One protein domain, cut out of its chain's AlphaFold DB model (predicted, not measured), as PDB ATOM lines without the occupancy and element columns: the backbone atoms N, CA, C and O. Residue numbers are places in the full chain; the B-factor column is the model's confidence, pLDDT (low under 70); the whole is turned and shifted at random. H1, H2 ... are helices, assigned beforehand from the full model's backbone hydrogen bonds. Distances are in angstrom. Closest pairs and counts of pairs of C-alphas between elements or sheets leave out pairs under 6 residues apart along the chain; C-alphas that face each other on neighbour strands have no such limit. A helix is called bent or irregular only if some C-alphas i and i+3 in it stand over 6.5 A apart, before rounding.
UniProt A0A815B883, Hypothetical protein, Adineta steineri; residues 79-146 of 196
ATOM      1  N   VAL A  79      25.275  66.262  64.902       94.81
ATOM      2  CA  VAL A  79      26.403  65.327  64.747       94.81
ATOM      3  C   VAL A  79      25.979  64.066  63.995       94.81
ATOM      4  O   VAL A  79      26.756  63.559  63.195       94.81
ATOM      5  N   LEU A  80      24.760  63.563  64.220       92.94
ATOM      6  CA  LEU A  80      24.276  62.341  63.575       92.94
ATOM      7  C   LEU A  80      23.943  62.601  62.105       92.94
ATOM      8  O   LEU A  80      24.339  61.821  61.240       92.94
ATOM      9  N   VAL A  81      23.289  63.730  61.819       93.31
ATOM     10  CA  VAL A  81      22.996  64.173  60.448       93.31
ATOM     11  C   VAL A  81      24.293  64.350  59.653       93.31
ATOM     12  O   VAL A  81      24.433  63.800  58.560       93.31
ATOM     13  N   TYR A  82      25.278  65.050  60.221       95.31
ATOM     14  CA  TYR A  82      26.564  65.260  59.560       95.31
ATOM     15  C   TYR A  82      27.358  63.958  59.398       95.31
ATOM     16  O   TYR A  82      27.928  63.702  58.340       95.31
ATOM     17  N   PHE A  83      27.346  63.086  60.406       95.19
ATOM     18  CA  PHE A  83      27.971  61.768  60.324       95.19
ATOM     19  C   PHE A  83      27.374  60.912  59.198       95.19
ATOM     20  O   PHE A  83      28.121  60.310  58.426       95.19
ATOM     21  N   CYS A  84      26.045  60.901  59.059       93.75
ATOM     22  CA  CYS A  84      25.362  60.218  57.962       93.75
ATOM     23  C   CYS A  84      25.757  60.809  56.600       93.75
ATOM     24  O   CYS A  84      26.076  60.066  55.673       93.75
ATOM     25  N   SER A  85      25.831  62.140  56.500       94.81
ATOM     26  CA  SER A  85      26.286  62.834  55.291       94.81
ATOM     27  C   SER A  85      27.719  62.444  54.900       94.81
ATOM     28  O   SER A  85      27.952  62.075  53.747       94.81
ATOM     29  N   ILE A  86      28.654  62.408  55.861       95.44
ATOM     30  CA  ILE A  86      30.029  61.938  55.627       95.44
ATOM     31  C   ILE A  86      30.025  60.487  55.141       95.44
ATOM     32  O   ILE A  86      30.721  60.161  54.182       95.44
ATOM     33  N   ILE A  87      29.264  59.595  55.785       94.88
ATOM     34  CA  ILE A  87      29.187  58.190  55.365       94.88
ATOM     35  C   ILE A  87      28.689  58.087  53.926       94.88
ATOM     36  O   ILE A  87      29.294  57.362  53.136       94.88
ATOM     37  N   ASN A  88      27.634  58.823  53.577       95.06
ATOM     38  CA  ASN A  88      27.076  58.820  52.233       95.06
ATOM     39  C   ASN A  88      28.114  59.286  51.199       95.06
ATOM     40  O   ASN A  88      28.336  58.609  50.199       95.06
ATOM     41  N   GLU A  89      28.849  60.363  51.485       94.56
ATOM     42  CA  GLU A  89      29.936  60.844  50.622       94.56
ATOM     43  C   GLU A  89      31.047  59.790  50.442       94.56
ATOM     44  O   GLU A  89      31.570  59.589  49.343       94.56
ATOM     45  N   GLN A  90      31.415  59.080  51.511       90.19
ATOM     46  CA  GLN A  90      32.423  58.016  51.447       90.19
ATOM     47  C   GLN A  90      31.938  56.794  50.658       90.19
ATOM     48  O   GLN A  90      32.742  56.148  49.981       90.19
ATOM     49  N   ILE A  91      30.650  56.462  50.744       90.50
ATOM     50  CA  ILE A  91      30.021  55.393  49.963       90.50
ATOM     51  C   ILE A  91      30.032  55.754  48.475       90.50
ATOM     52  O   ILE A  91      30.510  54.954  47.672       90.50
ATOM     53  N   GLU A  92      29.622  56.971  48.118       90.19
ATOM     54  CA  GLU A  92      29.658  57.463  46.735       90.19
ATOM     55  C   GLU A  92      31.076  57.424  46.155       90.19
ATOM     56  O   GLU A  92      31.300  56.881  45.071       90.19
ATOM     57  N   LYS A  93      32.080  57.888  46.913       87.94
ATOM     58  CA  LYS A  93      33.492  57.775  46.510       87.94
ATOM     59  C   LYS A  93      33.884  56.322  46.244       87.94
ATOM     60  O   LYS A  93      34.521  56.036  45.235       87.94
ATOM     61  N   ARG A  94      33.486  55.382  47.108       85.69
ATOM     62  CA  ARG A  94      33.749  53.947  46.894       85.69
ATOM     63  C   ARG A  94      33.062  53.417  45.635       85.69
ATOM     64  O   ARG A  94      33.698  52.663  44.905       85.69
ATOM     65  N   TYR A  95      31.824  53.812  45.347       87.62
ATOM     66  CA  TYR A  95      31.147  53.428  44.104       87.62
ATOM     67  C   TYR A  95      31.862  53.967  42.859       87.62
ATOM     68  O   TYR A  95      32.025  53.227  41.888       87.62
ATOM     69  N   GLN A  96      32.373  55.200  42.906       86.69
ATOM     70  CA  GLN A  96      33.177  55.778  41.823       86.69
ATOM     71  C   GLN A  96      34.445  54.954  41.551       86.69
ATOM     72  O   GLN A  96      34.700  54.575  40.408       86.69
ATOM     73  N   TYR A  97      35.207  54.592  42.589       83.62
ATOM     74  CA  TYR A  97      36.395  53.748  42.410       83.62
ATOM     75  C   TYR A  97      36.044  52.325  41.930       83.62
ATOM     76  O   TYR A  97      36.802  51.739  41.156       83.62
ATOM     77  N   LEU A  98      34.889  51.770  42.334       87.25
ATOM     78  CA  LEU A  98      34.425  50.442  41.891       87.25
ATOM     79  C   LEU A  98      34.113  50.424  40.397       87.25
ATOM     80  O   LEU A  98      34.369  49.414  39.740       87.25
ATOM     81  N   ARG A  99      33.588  51.535  39.869       84.69
ATOM     82  CA  ARG A  99      33.305  51.704  38.441       84.69
ATOM     83  C   ARG A  99      34.579  51.724  37.592       84.69
ATOM     84  O   ARG A  99      34.534  51.282  36.451       84.69
ATOM     85  N   ILE A 100      35.688  52.222  38.141       85.62
ATOM     86  CA  ILE A 100      36.976  52.325  37.441       85.62
ATOM     87  C   ILE A 100      37.683  50.966  37.407       85.62
ATOM     88  O   ILE A 100      37.985  50.451  36.334       85.62
ATOM     89  N   SER A 101      37.950  50.367  38.573       87.69
ATOM     90  CA  SER A 101      38.657  49.087  38.663       87.69
ATOM     91  C   SER A 101      38.562  48.485  40.061       87.69
ATOM     92  O   SER A 101      38.814  49.140  41.074       87.69
ATOM     93  N   LYS A 102      38.304  47.174  40.136       83.56
ATOM     94  CA  LYS A 102      38.297  46.445  41.416       83.56
ATOM     95  C   LYS A 102      39.648  46.517  42.128       83.56
ATOM     96  O   LYS A 102      39.675  46.572  43.353       83.56
ATOM     97  N   ARG A 103      40.765  46.524  41.386       82.25
ATOM     98  CA  ARG A 103      42.122  46.556  41.962       82.25
ATOM     99  C   ARG A 103      42.373  47.860  42.727       82.25
ATOM    100  O   ARG A 103      42.925  47.817  43.826       82.25
ATOM    101  N   ASP A 104      41.875  48.974  42.205       79.50
ATOM    102  CA  ASP A 104      42.030  50.293  42.820       79.50
ATOM    103  C   ASP A 104      41.210  50.413  44.114       79.50
ATOM    104  O   ASP A 104      41.660  51.039  45.075       79.50
ATOM    105  N   ILE A 105      40.077  49.697  44.216       84.25
ATOM    106  CA  ILE A 105      39.329  49.546  45.478       84.25
ATOM    107  C   ILE A 105      40.166  48.900  46.572       84.25
ATOM    108  O   ILE A 105      40.156  49.355  47.719       84.25
ATOM    109  N   TYR A 106      40.874  47.819  46.248       84.00
ATOM    110  CA  TYR A 106      41.638  47.074  47.244       84.00
ATOM    111  C   TYR A 106      42.779  47.935  47.779       84.00
ATOM    112  O   TYR A 106      42.972  48.008  48.992       84.00
ATOM    113  N   LEU A 107      43.474  48.658  46.900       85.00
ATOM    114  CA  LEU A 107      44.545  49.574  47.290       85.00
ATOM    115  C   LEU A 107      44.015  50.740  48.136       85.00
ATOM    116  O   LEU A 107      44.532  50.984  49.231       85.00
ATOM    117  N   TYR A 108      42.939  51.398  47.691       83.19
ATOM    118  CA  TYR A 108      42.299  52.490  48.426       83.19
ATOM    119  C   TYR A 108      41.853  52.047  49.825       83.19
ATOM    120  O   TYR A 108      42.180  52.684  50.828       83.19
ATOM    121  N   THR A 109      41.146  50.920  49.925       84.00
ATOM    122  CA  THR A 109      40.639  50.417  51.209       84.00
ATOM    123  C   THR A 109      41.759  50.005  52.162       84.00
ATOM    124  O   THR A 109      41.646  50.257  53.363       84.00
ATOM    125  N   ASN A 110      42.846  49.408  51.664       86.00
ATOM    126  CA  ASN A 110      43.953  48.971  52.511       86.00
ATOM    127  C   ASN A 110      44.749  50.162  53.066       86.00
ATOM    128  O   ASN A 110      45.039  50.208  54.262       86.00
ATOM    129  N   HIS A 111      45.004  51.175  52.231       87.69
ATOM    130  CA  HIS A 111      45.631  52.428  52.654       87.69
ATOM    131  C   HIS A 111      44.799  53.145  53.729       87.69
ATOM    132  O   HIS A 111      45.311  53.488  54.797       87.69
ATOM    133  N   GLN A 112      43.486  53.276  53.504       86.94
ATOM    134  CA  GLN A 112      42.563  53.866  54.478       86.94
ATOM    135  C   GLN A 112      42.570  53.096  55.807       86.94
ATOM    136  O   GLN A 112      42.643  53.705  56.869       86.94
ATOM    137  N   ARG A 113      42.560  51.756  55.785       89.00
ATOM    138  CA  ARG A 113      42.614  50.929  57.007       89.00
ATOM    139  C   ARG A 113      43.868  51.187  57.838       89.00
ATOM    140  O   ARG A 113      43.768  51.248  59.062       89.00
ATOM    141  N   ILE A 114      45.028  51.316  57.197       92.25
ATOM    142  CA  ILE A 114      46.291  51.601  57.890       92.25
ATOM    143  C   ILE A 114      46.217  52.984  58.538       92.25
ATOM    144  O   ILE A 114      46.470  53.107  59.734       92.25
ATOM    145  N   ILE A 115      45.770  53.995  57.790       92.38
ATOM    146  CA  ILE A 115      45.574  55.356  58.301       92.38
ATOM    147  C   ILE A 115      44.611  55.359  59.494       92.38
ATOM    148  O   ILE A 115      44.964  55.859  60.559       92.38
ATOM    149  N   PHE A 116      43.438  54.731  59.381       92.56
ATOM    150  CA  PHE A 116      42.473  54.644  60.480       92.56
ATOM    151  C   PHE A 116      43.043  53.952  61.721       92.56
ATOM    152  O   PHE A 116      42.747  54.374  62.838       92.56
ATOM    153  N   ARG A 117      43.880  52.917  61.561       93.12
ATOM    154  CA  ARG A 117      44.567  52.269  62.692       93.12
ATOM    155  C   ARG A 117      45.521  53.230  63.398       93.12
ATOM    156  O   ARG A 117      45.531  53.258  64.627       93.12
ATOM    157  N   TRP A 118      46.269  54.032  62.645       95.25
ATOM    158  CA  TRP A 118      47.153  55.055  63.203       95.25
ATOM    159  C   TRP A 118      46.376  56.170  63.905       95.25
ATOM    160  O   TRP A 118      46.670  56.471  65.062       95.25
ATOM    161  N   TRP A 119      45.331  56.718  63.280       96.19
ATOM    162  CA  TRP A 119      44.457  57.711  63.919       96.19
ATOM    163  C   TRP A 119      43.817  57.176  65.194       96.19
ATOM    164  O   TRP A 119      43.766  57.873  66.203       96.19
ATOM    165  N   LEU A 120      43.377  55.920  65.187       93.19
ATOM    166  CA  LEU A 120      42.828  55.278  66.371       93.19
ATOM    167  C   LEU A 120      43.871  55.166  67.489       93.19
ATOM    168  O   LEU A 120      43.549  55.448  68.641       93.19
ATOM    169  N   ALA A 121      45.112  54.787  67.172       93.56
ATOM    170  CA  ALA A 121      46.197  54.736  68.151       93.56
ATOM    171  C   ALA A 121      46.493  56.126  68.744       93.56
ATOM    172  O   ALA A 121      46.607  56.270  69.963       93.56
ATOM    173  N   ILE A 122      46.531  57.164  67.906       95.69
ATOM    174  CA  ILE A 122      46.716  58.557  68.340       95.69
ATOM    175  C   ILE A 122      45.564  58.995  69.259       95.69
ATOM    176  O   ILE A 122      45.799  59.487  70.361       95.69
ATOM    177  N   THR A 123      44.312  58.754  68.872       95.75
ATOM    178  CA  THR A 123      43.143  59.123  69.684       95.75
ATOM    179  C   THR A 123      43.117  58.391  71.025       95.75
ATOM    180  O   THR A 123      42.797  59.002  72.046       95.75
ATOM    181  N   LEU A 124      43.477  57.103  71.054       93.19
ATOM    182  CA  LEU A 124      43.494  56.299  72.282       93.19
ATOM    183  C   LEU A 124      44.622  56.698  73.233       93.19
ATOM    184  O   LEU A 124      44.396  56.756  74.438       93.19
ATOM    185  N   THR A 125      45.811  57.012  72.713       93.62
ATOM    186  CA  THR A 125      46.930  57.486  73.546       93.62
ATOM    187  C   THR A 125      46.633  58.842  74.182       93.62
ATOM    188  O   THR A 125      47.031  59.083  75.317       93.62
ATOM    189  N   ARG A 126      45.881  59.710  73.493       91.06
ATOM    190  CA  ARG A 126      45.453  61.015  74.024       91.06
ATOM    191  C   ARG A 126      44.264  60.926  74.982       91.06
ATOM    192  O   ARG A 126      44.109  61.801  75.823       91.06
ATOM    193  N   ASN A 127      43.453  59.870  74.896       94.75
ATOM    194  CA  ASN A 127      42.231  59.699  75.686       94.75
ATOM    195  C   ASN A 127      42.194  58.330  76.386       94.75
ATOM    196  O   ASN A 127      41.482  57.411  75.974       94.75
ATOM    197  N   MET A 128      42.920  58.204  77.500       90.25
ATOM    198  CA  MET A 128      43.119  56.917  78.182       90.25
ATOM    199  C   MET A 128      41.812  56.257  78.672       90.25
ATOM    200  O   MET A 128      41.687  55.032  78.664       90.25
ATOM    201  N   ARG A 129      40.788  57.049  79.027       89.44
ATOM    202  CA  ARG A 129      39.464  56.550  79.464       89.44
ATOM    203  C   ARG A 129      38.708  55.804  78.355       89.44
ATOM    204  O   ARG A 129      37.993  54.844  78.638       89.44
ATOM    205  N   LEU A 130      38.907  56.188  77.090       90.06
ATOM    206  CA  LEU A 130      38.276  55.521  75.946       90.06
ATOM    207  C   LEU A 130      38.812  54.100  75.745       90.06
ATOM    208  O   LEU A 130      38.086  53.252  75.233       90.06
ATOM    209  N   ILE A 131      40.041  53.804  76.182       88.50
ATOM    210  CA  ILE A 131      40.622  52.454  76.105       88.50
ATOM    211  C   ILE A 131      39.811  51.481  76.968       88.50
ATOM    212  O   ILE A 131      39.467  50.386  76.519       88.50
ATOM    213  N   GLN A 132      39.482  51.892  78.194       86.44
ATOM    214  CA  GLN A 132      38.721  51.073  79.138       86.44
ATOM    215  C   GLN A 132      37.290  50.845  78.644       86.44
ATOM    216  O   GLN A 132      36.846  49.699  78.580       86.44
ATOM    217  N   LEU A 133      36.612  51.914  78.210       87.31
ATOM    218  CA  LEU A 133      35.266  51.832  77.636       87.31
ATOM    219  C   LEU A 133      35.251  50.927  76.404       87.31
ATOM    220  O   LEU A 133      34.458  49.993  76.325       87.31
ATOM    221  N   ARG A 134      36.187  51.121  75.472       87.38
ATOM    222  CA  ARG A 134      36.302  50.292  74.270       87.38
ATOM    223  C   ARG A 134      36.500  48.815  74.613       87.38
ATOM    224  O   ARG A 134      35.839  47.966  74.024       87.38
ATOM    225  N   LYS A 135      37.375  48.492  75.573       85.94
ATOM    226  CA  LYS A 135      37.583  47.107  76.027       85.94
ATOM    227  C   LYS A 135      36.314  46.522  76.653       85.94
ATOM    228  O   LYS A 135      36.069  45.333  76.488       85.94
ATOM    229  N   HIS A 136      35.513  47.335  77.340       84.00
ATOM    230  CA  HIS A 136      34.236  46.911  77.911       84.00
ATOM    231  C   HIS A 136      33.174  46.635  76.837       84.00
ATOM    232  O   HIS A 136      32.546  45.588  76.886       84.00
ATOM    233  N   TYR A 137      33.014  47.512  75.841       81.19
ATOM    234  CA  TYR A 137      32.008  47.349  74.779       81.19
ATOM    235  C   TYR A 137      32.381  46.309  73.709       81.19
ATOM    236  O   TYR A 137      31.492  45.701  73.123       81.19
ATOM    237  N   ILE A 138      33.670  46.057  73.453       77.75
ATOM    238  CA  ILE A 138      34.097  45.052  72.457       77.75
ATOM    239  C   ILE A 138      33.914  43.615  72.965       77.75
ATOM    240  O   ILE A 138      33.553  42.739  72.182       77.75
ATOM    241  N   LYS A 139      34.131  43.366  74.263       73.12
ATOM    242  CA  LYS A 139      33.970  42.037  74.880       73.12
ATOM    243  C   LYS A 139      32.605  41.375  74.597       73.12
ATOM    244  O   LYS A 139      32.617  40.241  74.129       73.12
ATOM    245  N   PRO A 140      31.449  42.032  74.823       65.38
ATOM    246  CA  PRO A 140      30.145  41.421  74.575       65.38
ATOM    247  C   PRO A 140      29.839  41.235  73.083       65.38
ATOM    248  O   PRO A 140      29.196  40.256  72.729       65.38
ATOM    249  N   VAL A 141      30.329  42.118  72.202       63.19
ATOM    250  CA  VAL A 141      30.124  41.995  70.742       63.19
ATOM    251  C   VAL A 141      30.865  40.785  70.166       63.19
ATOM    252  O   VAL A 141      30.371  40.121  69.259       63.19
ATOM    253  N   GLN A 142      32.055  40.477  70.686       60.91
ATOM    254  CA  GLN A 142      32.787  39.273  70.290       60.91
ATOM    255  C   GLN A 142      32.143  38.008  70.855       60.91
ATOM    256  O   GLN A 142      32.060  37.016  70.142       60.91
ATOM    257  N   LEU A 143      31.648  38.054  72.095       59.88
ATOM    258  CA  LEU A 143      30.977  36.914  72.714       59.88
ATOM    259  C   LEU A 143      29.688  36.553  71.959       59.88
ATOM    260  O   LEU A 143      29.540  35.412  71.548       59.88
ATOM    261  N   SER A 144      28.841  37.531  71.621       60.00
ATOM    262  CA  SER A 144      27.612  37.286  70.847       60.00
ATOM    263  C   SER A 144      27.871  36.805  69.414       60.00
ATOM    264  O   SER A 144      27.123  35.979  68.891       60.00
ATOM    265  N   SER A 145      28.944  37.281  68.775       63.53
ATOM    266  CA  SER A 145      29.409  36.778  67.478       63.53
ATOM    267  C   SER A 145      29.870  35.321  67.561       63.53
ATOM    268  O   SER A 145      29.572  34.543  66.653       63.53
ATOM    269  N   VAL A 146      30.604  34.958  68.613       63.09
ATOM    270  CA  VAL A 146      31.089  33.590  68.832       63.09
ATOM    271  C   VAL A 146      29.932  32.670  69.204       63.09
ATOM    272  O   VAL A 146      29.847  31.584  68.648       63.09
TER     273      VAL A 146
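What this domain is: This is residues 79 to 146 of the 196 residues of the protein "Hypothetical protein" of Adineta steineri (UniProt A0A815B883). Three helices joined end to end make an open frame with an empty middle: H1 and H2 form a narrow V that comes together near its corner at Ser 101, and H3 turns off from the far end of H2. H1 and H3 do not come together, and most of each helix has no other part of the printed chain near it. The printed part has 68 residues, with three named helices in the order H1, H2, H3 and no named strand; its class is all helix. The whole is loose, with a radius of gyration of the C-alphas of 15.9 A, and the C-alphas span 42 by 31 by 24 A along their three main axes.

Where its parts are: H1 is residues 79 to 100, from C-alpha 79 at (26.403, 65.327, 64.747) to C-alpha 100 at (36.976, 52.325, 37.441), a length of 32.0 A. H2, the longest helix with 25 residues, is residues 102 to 126 and measures 36.4 A from first to last C-alpha. H3 is residues 128 to 146, 27.9 A long, and ends with C-alpha 146 at (31.089, 33.590, 68.832). H3 is neither bent nor irregular, but only just: C-alphas 137 and 140 are 6.2 A apart.

How they stand to each other: H1 and H2 are a helical hairpin. They run opposite ways at a shallow tilt of 30 degrees. They touch through residues 94 to 98 of H1 and residues 104 to 105 of H2 alone; their closest C-alphas, those of Tyr 97 and Ile 105, are 6.0 A apart. H2 and H3 are close but not clearly touching, with the closest C-alphas, those of Leu 124 and Ile 131, 6.1 A apart. These two helices run opposite ways at a steep tilt of 48 degrees. H1 and H3 are apart. In H1 and H2 every O i to N i+4 pair is within hydrogen-bond range; in H3, 11 of 15 are.

The domain as a whole: The two C-alphas farthest apart, those of Ile 100 and Arg 129, are 42.3 A apart, while the C-alphas of Val 79 and Val 146, the first and last printed, are 32.3 A apart. Residues 79 to 93 of H1, 110 to 120 of H2 and 135 to 146 of H3 stand free, and so do residues 125 to 130, of which 128 to 130 belong to H3. The printed part has no cut, and both links are tight, with one residue each. The mean pLDDT of the printed part is 86.4; residues 140 to 146 are under 70, where the model's confidence is low.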